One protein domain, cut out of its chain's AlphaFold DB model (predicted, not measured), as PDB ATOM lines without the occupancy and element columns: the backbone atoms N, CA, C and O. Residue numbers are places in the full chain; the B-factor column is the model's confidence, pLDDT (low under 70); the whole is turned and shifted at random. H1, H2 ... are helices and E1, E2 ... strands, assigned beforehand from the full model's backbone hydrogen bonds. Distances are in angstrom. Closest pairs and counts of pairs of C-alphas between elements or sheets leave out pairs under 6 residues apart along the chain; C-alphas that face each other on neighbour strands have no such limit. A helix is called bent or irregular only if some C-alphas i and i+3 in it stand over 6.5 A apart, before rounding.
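This is residues 341 to 436 of the 437 residues of an uncharacterized protein of Verrucomicrobia bacterium (UniProt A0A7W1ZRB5). A strongly twisted antiparallel sheet of five strands lies between two helices, with H1 over one face and H2 crossing the other. E3 and E4, the longest strands, make a bent hairpin through the middle of the sheet, and its turn, residues 410 to 414, lies at one end of the longest axis. The 96 printed residues hold two named helices and five named strands, in the order H1 E1 H2 E2 E3 E4 E5 along the chain, and the sheet's order is E1 E5 E4 E3 E2. The class is mixed, helices and strands, and the whole is compact, with a radius of gyration of the C-alphas of 12.2 A and spans of 37 by 26 by 22 A.

H1, residues 349 to 360, is on the sheet at a height of 8.1 A, and E1, residues 365 to 368, is an edge strand. H2, residues 376 to 386, is on the opposite face at a height of 8.6 A. E2, residues 393 to 397, E3, residues 400 to 409, E4, residues 415 to 425, and E5, residues 430 to 435, form a meander, each strand the antiparallel neighbour of the one before. H1 lies over E4 and only just runs along the strands, at 28 degrees to E4 on the local plane. The closest C-alphas of H1 and E5 are those of Ala 355 and Trp 434, 6.0 A apart. H2 runs across the strands, at 81 degrees to E4 on the local plane. The closest C-alphas of H2 and E3 are those of Leu 376 and Leu 401, 6.0 A apart. With H1 and H2 on opposite faces, the arrangement has three layers. Within hydrogen-bond range are N 366 and O 431 of E1 and E5, 2.9 A, N 404 and O 393 of E3 and E2, 2.8 A, N 401 and O 424 of E3 and E4, 2.8 A, and N 423 and O 432 of E4 and E5, 2.8 A. In H1 every O i to N i+4 pair is within hydrogen-bond range; in H2, 5 of 7 are.

H1 begins at C-alpha 349, (39.552, 40.448, -12.139), and measures 15.8 A; E1 measures 8.2 A. H2 measures 15.0 A and is only just irregular, with C-alphas 378 and 381 6.8 A apart. E2 measures 13.2 A. E3 and E4 measure 21.8 A each; E3 bends by 82 degrees at residue 405 and E4 by 85 degrees at residue 420. E5 measures 16.7 A and ends at C-alpha 435, (52.481, 44.179, -7.176).

The two C-alphas farthest apart are those of Ala 371 and Ser 411, 37.9 A. The printed part has no cut and no long link. The mean pLDDT of the printed part is 94.9, and no printed residue is under 70.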
ATOM      1  N   GLU A 341      47.507  42.312 -25.589       96.94
ATOM      2  CA  GLU A 341      46.340  43.074 -25.128       96.94
ATOM      3  C   GLU A 341      45.186  42.138 -24.741       96.94
ATOM      4  O   GLU A 341      44.698  41.342 -25.546       96.94
ATOM      5  N   ILE A 342      44.723  42.234 -23.493       96.56
ATOM      6  CA  ILE A 342      43.709  41.337 -22.934       96.56
ATOM      7  C   ILE A 342      42.362  42.056 -22.880       96.56
ATOM      8  O   ILE A 342      42.074  42.804 -21.948       96.56
ATOM      9  N   GLY A 343      41.511  41.777 -23.871       92.62
ATOM     10  CA  GLY A 343      40.165  42.354 -23.954       92.62
ATOM     11  C   GLY A 343      39.150  41.776 -22.952       92.62
ATOM     12  O   GLY A 343      38.255  42.490 -22.510       92.62
ATOM     13  N   ASP A 344      39.277  40.500 -22.559       93.88
ATOM     14  CA  ASP A 344      38.401  39.876 -21.548       93.88
ATOM     15  C   ASP A 344      39.078  39.836 -20.175       93.88
ATOM     16  O   ASP A 344      39.773  38.884 -19.803       93.88
ATOM     17  N   THR A 345      38.834  40.873 -19.377       94.06
ATOM     18  CA  THR A 345      39.439  41.008 -18.050       94.06
ATOM     19  C   THR A 345      38.790  40.135 -16.978       94.06
ATOM     20  O   THR A 345      39.244  40.169 -15.833       94.06
ATOM     21  N   LYS A 346      37.760  39.325 -17.282       94.56
ATOM     22  CA  LYS A 346      37.138  38.435 -16.277       94.56
ATOM     23  C   LYS A 346      38.141  37.467 -15.663       94.56
ATOM     24  O   LYS A 346      38.041  37.138 -14.489       94.56
ATOM     25  N   ARG A 347      39.134  37.029 -16.441       91.81
ATOM     26  CA  ARG A 347      40.194  36.129 -15.957       91.81
ATOM     27  C   ARG A 347      41.201  36.832 -15.045       91.81
ATOM     28  O   ARG A 347      41.796  36.184 -14.194       91.81
ATOM     29  N   LEU A 348      41.348  38.149 -15.195       94.81
ATOM     30  CA  LEU A 348      42.279  38.977 -14.426       94.81
ATOM     31  C   LEU A 348      41.626  39.651 -13.213       94.81
ATOM     32  O   LEU A 348      42.332  40.240 -12.398       94.81
ATOM     33  N   SER A 349      40.297  39.599 -13.077       93.81
ATOM     34  CA  SER A 349      39.552  40.448 -12.139       93.81
ATOM     35  C   SER A 349      39.993  40.288 -10.689       93.81
ATOM     36  O   SER A 349      40.054  41.279  -9.968       93.81
ATOM     37  N   ASN A 350      40.321  39.068 -10.253       93.81
ATOM     38  CA  ASN A 350      40.790  38.822  -8.887       93.81
ATOM     39  C   ASN A 350      42.079  39.599  -8.614       93.81
ATOM     40  O   ASN A 350      42.154  40.367  -7.662       93.81
ATOM     41  N   THR A 351      43.052  39.458  -9.504       95.44
ATOM     42  CA  THR A 351      44.334  40.144  -9.413       95.44
ATOM     43  C   THR A 351      44.189  41.657  -9.539       95.44
ATOM     44  O   THR A 351      44.718  42.396  -8.715       95.44
ATOM     45  N   LEU A 352      43.441  42.132 -10.535       96.50
ATOM     46  CA  LEU A 352      43.280  43.565 -10.771       96.50
ATOM     47  C   LEU A 352      42.478  44.246  -9.660       96.50
ATOM     48  O   LEU A 352      42.693  45.422  -9.406       96.50
ATOM     49  N   ASN A 353      41.589  43.538  -8.958       97.50
ATOM     50  CA  ASN A 353      40.940  44.085  -7.765       97.50
ATOM     51  C   ASN A 353      41.931  44.272  -6.606       97.50
ATOM     52  O   ASN A 353      41.868  45.305  -5.946       97.50
ATOM     53  N   ILE A 354      42.852  43.325  -6.385       95.50
ATOM     54  CA  ILE A 354      43.907  43.460  -5.365       95.50
ATOM     55  C   ILE A 354      44.826  44.631  -5.727       95.50
ATOM     56  O   ILE A 354      45.054  45.520  -4.910       95.50
ATOM     57  N   ALA A 355      45.300  44.678  -6.975       95.69
ATOM     58  CA  ALA A 355      46.155  45.759  -7.451       95.69
ATOM     59  C   ALA A 355      45.447  47.126  -7.370       95.69
ATOM     60  O   ALA A 355      46.054  48.114  -6.962       95.69
ATOM     61  N   LEU A 356      44.146  47.182  -7.690       96.75
ATOM     62  CA  LEU A 356      43.326  48.393  -7.580       96.75
ATOM     63  C   LEU A 356      43.254  48.912  -6.142       96.75
ATOM     64  O   LEU A 356      43.344  50.121  -5.922       96.75
ATOM     65  N   GLU A 357      43.096  48.020  -5.165       94.69
ATOM     66  CA  GLU A 357      43.107  48.396  -3.752       94.69
ATOM     67  C   GLU A 357      44.456  49.003  -3.348       94.69
ATOM     68  O   GLU A 357      44.482  50.007  -2.636       94.69
ATOM     69  N   GLN A 358      45.565  48.444  -3.840       91.56
ATOM     70  CA  GLN A 358      46.897  48.983  -3.571       91.56
ATOM     71  C   GLN A 358      47.061  50.388  -4.157       91.56
ATOM     72  O   GLN A 358      47.428  51.310  -3.430       91.56
ATOM     73  N   VAL A 359      46.754  50.589  -5.447       91.12
ATOM     74  CA  VAL A 359      46.975  51.902  -6.091       91.12
ATOM     75  C   VAL A 359      46.054  52.972  -5.509       91.12
ATOM     76  O   VAL A 359      46.456  54.122  -5.364       91.12
ATOM     77  N   SER A 360      44.853  52.584  -5.068       88.19
ATOM     78  CA  SER A 360      43.900  53.496  -4.419       88.19
ATOM     79  C   SER A 360      44.343  53.950  -3.024       88.19
ATOM     80  O   SER A 360      43.854  54.968  -2.540       88.19
ATOM     81  N   LYS A 361      45.259  53.225  -2.370       89.69
ATOM     82  CA  LYS A 361      45.816  53.581  -1.054       89.69
ATOM     83  C   LYS A 361      47.043  54.501  -1.136       89.69
ATOM     84  O   LYS A 361      47.640  54.780  -0.102       89.69
ATOM     85  N   GLY A 362      47.395  54.996  -2.327       78.94
ATOM     86  CA  GLY A 362      48.511  55.927  -2.516       78.94
ATOM     87  C   GLY A 362      49.864  55.226  -2.640       78.94
ATOM     88  O   GLY A 362      50.786  55.514  -1.882       78.94
ATOM     89  N   LEU A 363      49.976  54.286  -3.585       82.50
ATOM     90  CA  LEU A 363      51.248  53.643  -3.926       82.50
ATOM     91  C   LEU A 363      52.297  54.642  -4.439       82.50
ATOM     92  O   LEU A 363      51.982  55.765  -4.837       82.50
ATOM     93  N   LYS A 364      53.554  54.181  -4.469       87.25
ATOM     94  CA  LYS A 364      54.701  54.911  -5.016       87.25
ATOM     95  C   LYS A 364      54.407  55.341  -6.458       87.25
ATOM     96  O   LYS A 364      54.299  54.507  -7.359       87.25
ATOM     97  N   GLN A 365      54.282  56.648  -6.664       93.94
ATOM     98  CA  GLN A 365      54.278  57.239  -7.995       93.94
ATOM     99  C   GLN A 365      55.687  57.087  -8.577       93.94
ATOM    100  O   GLN A 365      56.657  57.539  -7.971       93.94
ATOM    101  N   THR A 366      55.806  56.436  -9.730       93.62
ATOM    102  CA  THR A 366      57.101  56.133 -10.362       93.62
ATOM    103  C   THR A 366      57.375  56.969 -11.603       93.62
ATOM    104  O   THR A 366      58.503  57.005 -12.075       93.62
ATOM    105  N   GLY A 367      56.373  57.679 -12.122       93.81
ATOM    106  CA  GLY A 367      56.551  58.525 -13.293       93.81
ATOM    107  C   GLY A 367      55.299  59.304 -13.670       93.81
ATOM    108  O   GLY A 367      54.320  59.355 -12.913       93.81
ATOM    109  N   ARG A 368      55.347  59.930 -14.851       96.81
ATOM    110  CA  ARG A 368      54.202  60.609 -15.462       96.81
ATOM    111  C   ARG A 368      54.145  60.340 -16.965       96.81
ATOM    112  O   ARG A 368      55.188  60.291 -17.607       96.81
ATOM    113  N   THR A 369      52.945  60.201 -17.519       96.69
ATOM    114  CA  THR A 369      52.731  60.193 -18.972       96.69
ATOM    115  C   THR A 369      52.834  61.612 -19.536       96.69
ATOM    116  O   THR A 369      52.590  62.599 -18.833       96.69
ATOM    117  N   SER A 370      53.183  61.730 -20.816       95.19
ATOM    118  CA  SER A 370      53.357  63.014 -21.506       95.19
ATOM    119  C   SER A 370      52.032  63.770 -21.675       95.19
ATOM    120  O   SER A 370      51.992  64.999 -21.616       95.19
ATOM    121  N   ALA A 371      50.922  63.036 -21.795       95.56
ATOM    122  CA  ALA A 371      49.557  63.553 -21.851       95.56
ATOM    123  C   ALA A 371      48.616  62.711 -20.968       95.56
ATOM    124  O   ALA A 371      48.965  61.580 -20.615       95.56
ATOM    125  N   PRO A 372      47.426  63.224 -20.600       98.00
ATOM    126  CA  PRO A 372      46.423  62.438 -19.892       98.00
ATOM    127  C   PRO A 372      46.122  61.117 -20.607       98.00
ATOM    128  O   PRO A 372      45.833  61.095 -21.805       98.00
ATOM    129  N   ALA A 373      46.183  60.013 -19.870       96.94
ATOM    130  CA  ALA A 373      46.045  58.675 -20.418       96.94
ATOM    131  C   ALA A 373      44.621  58.409 -20.924       96.94
ATOM    132  O   ALA A 373      43.651  58.504 -20.169       96.94
ATOM    133  N   THR A 374      44.474  58.049 -22.198       97.19
ATOM    134  CA  THR A 374      43.159  57.835 -22.834       97.19
ATOM    135  C   THR A 374      42.919  56.384 -23.246       97.19
ATOM    136  O   THR A 374      41.787  55.902 -23.138       97.19
ATOM    137  N   SER A 375      43.965  55.663 -23.655       97.62
ATOM    138  CA  SER A 375      43.906  54.256 -24.060       97.62
ATOM    139  C   SER A 375      45.225  53.534 -23.767       97.62
ATOM    140  O   SER A 375      46.257  54.161 -23.540       97.62
ATOM    141  N   LEU A 376      45.197  52.198 -23.797       97.62
ATOM    142  CA  LEU A 376      46.395  51.366 -23.635       97.62
ATOM    143  C   LEU A 376      47.485  51.727 -24.650       97.62
ATOM    144  O   LEU A 376      48.635  51.932 -24.275       97.62
ATOM    145  N   SER A 377      47.104  51.868 -25.921       95.06
ATOM    146  CA  SER A 377      48.022  52.166 -27.022       95.06
ATOM    147  C   SER A 377      48.706  53.527 -26.896       95.06
ATOM    148  O   SER A 377      49.897  53.628 -27.178       95.06
ATOM    149  N   THR A 378      47.988  54.568 -26.460       94.56
ATOM    150  CA  THR A 378      48.563  55.916 -26.329       94.56
ATOM    151  C   THR A 378      49.492  56.023 -25.129       94.56
ATOM    152  O   THR A 378      50.487  56.736 -25.197       94.56
ATOM    153  N   SER A 379      49.214  55.286 -24.053       97.12
ATOM    154  CA  SER A 379      50.054  55.291 -22.855       97.12
ATOM    155  C   SER A 379      51.227  54.310 -22.914       97.12
ATOM    156  O   SER A 379      52.192  54.502 -22.181       97.12
ATOM    157  N   LEU A 380      51.194  53.281 -23.771       97.06
ATOM    158  CA  LEU A 380      52.233  52.245 -23.811       97.06
ATOM    159  C   LEU A 380      53.636  52.816 -24.058       97.06
ATOM    160  O   LEU A 380      54.567  52.422 -23.362       97.06
ATOM    161  N   ALA A 381      53.782  53.755 -24.997       95.12
ATOM    162  CA  ALA A 381      55.076  54.366 -25.302       95.12
ATOM    163  C   ALA A 381      55.645  55.134 -24.096       95.12
ATOM    164  O   ALA A 381      56.810  54.964 -23.752       95.12
ATOM    165  N   ASP A 382      54.810  55.913 -23.403       95.50
ATOM    166  CA  ASP A 382      55.217  56.642 -22.197       95.50
ATOM    167  C   ASP A 382      55.624  55.685 -21.066       95.50
ATOM    168  O   ASP A 382      56.623  55.919 -20.384       95.50
ATOM    169  N   ILE A 383      54.889  54.580 -20.891       96.00
ATOM    170  CA  ILE A 383      55.232  53.539 -19.914       96.00
ATOM    171  C   ILE A 383      56.551  52.857 -20.281       96.00
ATOM    172  O   ILE A 383      57.397  52.678 -19.412       96.00
ATOM    173  N   GLN A 384      56.758  52.490 -21.545       95.19
ATOM    174  CA  GLN A 384      57.992  51.836 -21.990       95.19
ATOM    175  C   GLN A 384      59.210  52.757 -21.868       95.19
ATOM    176  O   GLN A 384      60.277  52.297 -21.481       95.19
ATOM    177  N   ASN A 385      59.047  54.051 -22.143       92.19
ATOM    178  CA  ASN A 385      60.128  55.029 -22.019       92.19
ATOM    179  C   ASN A 385      60.486  55.340 -20.562       92.19
ATOM    180  O   ASN A 385      61.616  55.725 -20.277       92.19
ATOM    181  N   SER A 386      59.531  55.194 -19.645       85.00
ATOM    182  CA  SER A 386      59.735  55.525 -18.234       85.00
ATOM    183  C   SER A 386      60.303  54.365 -17.412       85.00
ATOM    184  O   SER A 386      60.616  54.569 -16.243       85.00
ATOM    185  N   MET A 387      60.390  53.147 -17.967       87.69
ATOM    186  CA  MET A 387      60.568  51.926 -17.173       87.69
ATOM    187  C   MET A 387      61.636  50.986 -17.739       87.69
ATOM    188  O   MET A 387      61.718  50.749 -18.937       87.69
ATOM    189  N   GLU A 388      62.407  50.363 -16.846       84.88
ATOM    190  CA  GLU A 388      63.498  49.443 -17.214       84.88
ATOM    191  C   GLU A 388      63.016  48.056 -17.671       84.88
ATOM    192  O   GLU A 388      63.771  47.289 -18.270       84.88
ATOM    193  N   ARG A 389      61.770  47.683 -17.349       90.06
ATOM    194  CA  ARG A 389      61.250  46.328 -17.577       90.06
ATOM    195  C   ARG A 389      60.302  46.273 -18.774       90.06
ATOM    196  O   ARG A 389      59.397  47.102 -18.861       90.06
ATOM    197  N   PRO A 390      60.427  45.254 -19.645       95.25
ATOM    198  CA  PRO A 390      59.531  45.101 -20.781       95.25
ATOM    199  C   PRO A 390      58.099  44.819 -20.314       95.25
ATOM    200  O   PRO A 390      57.867  44.004 -19.418       95.25
ATOM    201  N   ILE A 391      57.134  45.475 -20.956       97.00
ATOM    202  CA  ILE A 391      55.712  45.170 -20.787       97.00
ATOM    203  C   ILE A 391      55.398  43.904 -21.581       97.00
ATOM    204  O   ILE A 391      55.719  43.818 -22.762       97.00
ATOM    205  N   VAL A 392      54.783  42.918 -20.934       96.88
ATOM    206  CA  VAL A 392      54.461  41.609 -21.534       96.88
ATOM    207  C   VAL A 392      52.962  41.392 -21.725       96.88
ATOM    208  O   VAL A 392      52.561  40.482 -22.449       96.88
ATOM    209  N   GLY A 393      52.130  42.215 -21.090       97.38
ATOM    210  CA  GLY A 393      50.687  42.204 -21.285       97.38
ATOM    211  C   GLY A 393      50.035  43.476 -20.770       97.38
ATOM    212  O   GLY A 393      50.576  44.150 -19.892       97.38
ATOM    213  N   MET A 394      48.867  43.804 -21.310       98.25
ATOM    214  CA  MET A 394      48.139  45.009 -20.930       98.25
ATOM    215  C   MET A 394      46.625  44.807 -20.942       98.25
ATOM    216  O   MET A 394      46.108  43.972 -21.682       98.25
ATOM    217  N   ALA A 395      45.914  45.534 -20.082       98.19
ATOM    218  CA  ALA A 395      44.465  45.413 -19.935       98.19
ATOM    219  C   ALA A 395      43.837  46.712 -19.418       98.19
ATOM    220  O   ALA A 395      44.419  47.412 -18.591       98.19
ATOM    221  N   GLU A 396      42.613  47.008 -19.850       98.19
ATOM    222  CA  GLU A 396      41.807  48.089 -19.283       98.19
ATOM    223  C   GLU A 396      40.815  47.529 -18.260       98.19
ATOM    224  O   GLU A 396      40.029  46.635 -18.568       98.19
ATOM    225  N   TYR A 397      40.804  48.069 -17.038       97.94
ATOM    226  CA  TYR A 397      39.903  47.601 -15.987       97.94
ATOM    227  C   TYR A 397      39.515  48.719 -15.015       97.94
ATOM    228  O   TYR A 397      40.378  49.363 -14.425       97.94
ATOM    229  N   LYS A 398      38.203  48.933 -14.825       95.81
ATOM    230  CA  LYS A 398      37.617  49.930 -13.899       95.81
ATOM    231  C   LYS A 398      38.208  51.347 -14.040       95.81
ATOM    232  O   LYS A 398      38.497  52.002 -13.044       95.81
ATOM    233  N   SER A 399      38.345  51.837 -15.274       97.38
ATOM    234  CA  SER A 399      38.935  53.152 -15.614       97.38
ATOM    235  C   SER A 399      40.446  53.274 -15.379       97.38
ATOM    236  O   SER A 399      40.977  54.383 -15.367       97.38
ATOM    237  N   TRP A 400      41.142  52.152 -15.213       98.06
ATOM    238  CA  TRP A 400      42.598  52.087 -15.137       98.06
ATOM    239  C   TRP A 400      43.168  51.320 -16.326       98.06
ATOM    240  O   TRP A 400      42.573  50.349 -16.801       98.06
ATOM    241  N   LEU A 401      44.333  51.766 -16.779       98.25
ATOM    242  CA  LEU A 401      45.165  51.137 -17.793       98.25
ATOM    243  C   LEU A 401      46.287  50.376 -17.084       98.25
ATOM    244  O   LEU A 401      47.085  50.992 -16.378       98.25
ATOM    245  N   TRP A 402      46.328  49.055 -17.242       98.12
ATOM    246  CA  TRP A 402      47.258  48.166 -16.548       98.12
ATOM    247  C   TRP A 402      48.304  47.623 -17.519       98.12
ATOM    248  O   TRP A 402      47.942  47.078 -18.558       98.12
ATOM    249  N   PHE A 403      49.580  47.714 -17.148       98.00
ATOM    250  CA  PHE A 403      50.728  47.276 -17.945       98.00
ATOM    251  C   PHE A 403      51.572  46.307 -17.120       98.00
ATOM    252  O   PHE A 403      52.293  46.721 -16.213       98.00
ATOM    253  N   ALA A 404      51.464  45.008 -17.383       97.62
ATOM    254  CA  ALA A 404      52.169  43.976 -16.633       97.62
ATOM    255  C   ALA A 404      53.595  43.780 -17.152       97.62
ATOM    256  O   ALA A 404      53.810  43.615 -18.352       97.62
ATOM    257  N   THR A 405      54.556  43.717 -16.232       97.00
ATOM    258  CA  THR A 405      55.940  43.288 -16.521       97.00
ATOM    259  C   THR A 405      56.161  41.812 -16.200       97.00
ATOM    260  O   THR A 405      57.186  41.240 -16.560       97.00
ATOM    261  N   ASP A 406      55.206  41.184 -15.508       96.38
ATOM    262  CA  ASP A 406      55.273  39.786 -15.098       96.38
ATOM    263  C   ASP A 406      53.871  39.202 -14.952       96.38
ATOM    264  O   ASP A 406      52.940  39.857 -14.464       96.38
ATOM    265  N   VAL A 407      53.724  37.971 -15.426       96.75
ATOM    266  CA  VAL A 407      52.440  37.318 -15.655       96.75
ATOM    267  C   VAL A 407      52.549  35.818 -15.419       96.75
ATOM    268  O   VAL A 407      53.557  35.188 -15.731       96.75
ATOM    269  N   VAL A 408      51.462  35.212 -14.951       94.25
ATOM    270  CA  VAL A 408      51.276  33.757 -15.013       94.25
ATOM    271  C   VAL A 408      50.513  33.440 -16.287       94.25
ATOM    272  O   VAL A 408      49.430  33.984 -16.515       94.25
ATOM    273  N   ARG A 409      51.056  32.535 -17.100       96.06
ATOM    274  CA  ARG A 409      50.382  32.001 -18.288       96.06
ATOM    275  C   ARG A 409      49.708  30.665 -17.971       96.06
ATOM    276  O   ARG A 409      50.165  29.924 -17.100       96.06
ATOM    277  N   ASP A 410      48.593  30.375 -18.634       93.75
ATOM    278  CA  ASP A 410      47.958  29.057 -18.580       93.75
ATOM    279  C   ASP A 410      48.708  28.028 -19.449       93.75
ATOM    280  O   ASP A 410      49.713  28.334 -20.092       93.75
ATOM    281  N   SER A 411      48.233  26.779 -19.468       92.12
ATOM    282  CA  SER A 411      48.830  25.710 -20.281       92.12
ATOM    283  C   SER A 411      48.738  25.956 -21.791       92.12
ATOM    284  O   SER A 411      49.456  25.305 -22.547       92.12
ATOM    285  N   GLY A 412      47.879  26.878 -22.235       94.69
ATOM    286  CA  GLY A 412      47.775  27.331 -23.620       94.69
ATOM    287  C   GLY A 412      48.647  28.550 -23.928       94.69
ATOM    288  O   GLY A 412      48.530  29.108 -25.014       94.69
ATOM    289  N   GLY A 413      49.485  28.987 -22.982       91.88
ATOM    290  CA  GLY A 413      50.361  30.144 -23.137       91.88
ATOM    291  C   GLY A 413      49.655  31.492 -23.005       91.88
ATOM    292  O   GLY A 413      50.324  32.514 -23.123       91.88
ATOM    293  N   LYS A 414      48.346  31.536 -22.723       94.62
ATOM    294  CA  LYS A 414      47.602  32.796 -22.568       94.62
ATOM    295  C   LYS A 414      47.818  33.382 -21.188       94.62
ATOM    296  O   LYS A 414      47.929  32.637 -20.212       94.62
ATOM    297  N   ILE A 415      47.836  34.706 -21.079       96.12
ATOM    298  CA  ILE A 415      47.971  35.341 -19.769       96.12
ATOM    299  C   ILE A 415      46.729  35.054 -18.919       96.12
ATOM    300  O   ILE A 415      45.593  35.348 -19.291       96.12
ATOM    301  N   LYS A 416      46.962  34.466 -17.745       95.75
ATOM    302  CA  LYS A 416      45.940  34.127 -16.753       95.75
ATOM    303  C   LYS A 416      45.932  35.107 -15.586       95.75
ATOM    304  O   LYS A 416      44.880  35.357 -15.007       95.75
ATOM    305  N   THR A 417      47.095  35.623 -15.198       96.19
ATOM    306  CA  THR A 417      47.244  36.458 -14.000       96.19
ATOM    307  C   THR A 417      48.352  37.473 -14.218       96.19
ATOM    308  O   THR A 417      49.391  37.154 -14.784       96.19
ATOM    309  N   PHE A 418      48.115  38.688 -13.753       97.44
ATOM    310  CA  PHE A 418      49.083  39.773 -13.663       97.44
ATOM    311  C   PHE A 418      49.797  39.677 -12.303       97.44
ATOM    312  O   PHE A 418      49.153  39.357 -11.318       97.44
ATOM    313  N   LEU A 419      51.113  39.867 -12.211       95.75
ATOM    314  CA  LEU A 419      51.824  39.739 -10.921       95.75
ATOM    315  C   LEU A 419      52.362  41.076 -10.425       95.75
ATOM    316  O   LEU A 419      52.221  41.408  -9.249       95.75
ATOM    317  N   LYS A 420      52.929  41.860 -11.338       97.06
ATOM    318  CA  LYS A 420      53.453  43.203 -11.086       97.06
ATOM    319  C   LYS A 420      53.437  44.025 -12.363       97.06
ATOM    320  O   LYS A 420      53.430  43.476 -13.473       97.06
ATOM    321  N   GLY A 421      53.486  45.337 -12.211       96.88
ATOM    322  CA  GLY A 421      53.538  46.238 -13.344       96.88
ATOM    323  C   GLY A 421      53.223  47.669 -12.973       96.88
ATOM    324  O   GLY A 421      53.427  48.098 -11.840       96.88
ATOM    325  N   TYR A 422      52.693  48.385 -13.954       97.12
ATOM    326  CA  TYR A 422      52.348  49.791 -13.849       97.12
ATOM    327  C   TYR A 422      50.863  50.000 -14.106       97.12
ATOM    328  O   TYR A 422      50.216  49.202 -14.793       97.12
ATOM    329  N   ALA A 423      50.314  51.049 -13.515       97.69
ATOM    330  CA  ALA A 423      48.932  51.445 -13.690       97.69
ATOM    331  C   ALA A 423      48.839  52.958 -13.876       97.69
ATOM    332  O   ALA A 423      49.513  53.718 -13.181       97.69
ATOM    333  N   VAL A 424      47.973  53.381 -14.794       97.44
ATOM    334  CA  VAL A 424      47.622  54.791 -15.002       97.44
ATOM    335  C   VAL A 424      46.110  54.911 -15.025       97.44
ATOM    336  O   VAL A 424      45.421  54.126 -15.683       97.44
ATOM    337  N   LYS A 425      45.566  55.878 -14.293       97.62
ATOM    338  CA  LYS A 425      44.128  56.144 -14.308       97.62
ATOM    339  C   LYS A 425      43.766  56.903 -15.583       97.62
ATOM    340  O   LYS A 425      44.455  57.846 -15.963       97.62
ATOM    341  N   LYS A 426      42.671  56.523 -16.246       97.88
ATOM    342  CA  LYS A 426      42.193  57.251 -17.428       97.88
ATOM    343  C   LYS A 426      41.904  58.715 -17.089       97.88
ATOM    344  O   LYS A 426      41.226  59.001 -16.104       97.88
ATOM    345  N   GLY A 427      42.396  59.617 -17.934       97.50
ATOM    346  CA  GLY A 427      42.325  61.067 -17.752       97.50
ATOM    347  C   GLY A 427      43.380  61.644 -16.804       97.50
ATOM    348  O   GLY A 427      43.410  62.856 -16.622       97.50
ATOM    349  N   ASP A 428      44.242  60.810 -16.222       97.06
ATOM    350  CA  ASP A 428      45.338  61.223 -15.343       97.06
ATOM    351  C   ASP A 428      46.688  61.097 -16.066       97.06
ATOM    352  O   ASP A 428      46.779  60.513 -17.146       97.06
ATOM    353  N   GLN A 429      47.740  61.654 -15.471       97.44
ATOM    354  CA  GLN A 429      49.120  61.534 -15.931       97.44
ATOM    355  C   GLN A 429      50.002  60.731 -14.976       97.44
ATOM    356  O   GLN A 429      51.125  60.413 -15.339       97.44
ATOM    357  N   GLN A 430      49.566  60.436 -13.750       96.62
ATOM    358  CA  GLN A 430      50.413  59.754 -12.767       96.62
ATOM    359  C   GLN A 430      50.547  58.251 -13.054       96.62
ATOM    360  O   GLN A 430      49.547  57.549 -13.220       96.62
ATOM    361  N   ILE A 431      51.789  57.756 -13.071       96.50
ATOM    362  CA  ILE A 431      52.104  56.331 -13.207       96.50
ATOM    363  C   ILE A 431      52.392  55.747 -11.824       96.50
ATOM    364  O   ILE A 431      53.248  56.256 -11.097       96.50
ATOM    365  N   PHE A 432      51.699  54.662 -11.485       96.19
ATOM    366  CA  PHE A 432      51.854  53.939 -10.225       96.19
ATOM    367  C   PHE A 432      52.413  52.543 -10.474       96.19
ATOM    368  O   PHE A 432      51.937  51.836 -11.362       96.19
ATOM    369  N   GLU A 433      53.382  52.119  -9.669       95.81
ATOM    370  CA  GLU A 433      53.846  50.729  -9.642       95.81
ATOM    371  C   GLU A 433      52.985  49.901  -8.685       95.81
ATOM    372  O   GLU A 433      52.707  50.347  -7.576       95.81
ATOM    373  N   TRP A 434      52.579  48.696  -9.089       96.00
ATOM    374  CA  TRP A 434      51.769  47.780  -8.281       96.00
ATOM    375  C   TRP A 434      52.325  46.353  -8.318       96.00
ATOM    376  O   TRP A 434      53.012  45.955  -9.265       96.00
ATOM    377  N   SER A 435      52.007  45.561  -7.289       95.50
ATOM    378  CA  SER A 435      52.481  44.179  -7.176       95.50
ATOM    379  C   SER A 435      51.606  43.346  -6.238       95.50
ATOM    380  O   SER A 435      51.447  43.692  -5.075       95.50
ATOM    381  N   VAL A 436      51.081  42.210  -6.699       90.12
ATOM    382  CA  VAL A 436      50.062  41.412  -5.976       90.12
ATOM    383  C   VAL A 436      50.600  40.140  -5.299       90.12
ATOM    384  O   VAL A 436      49.906  39.122  -5.272       90.12
TER     385      VAL A 436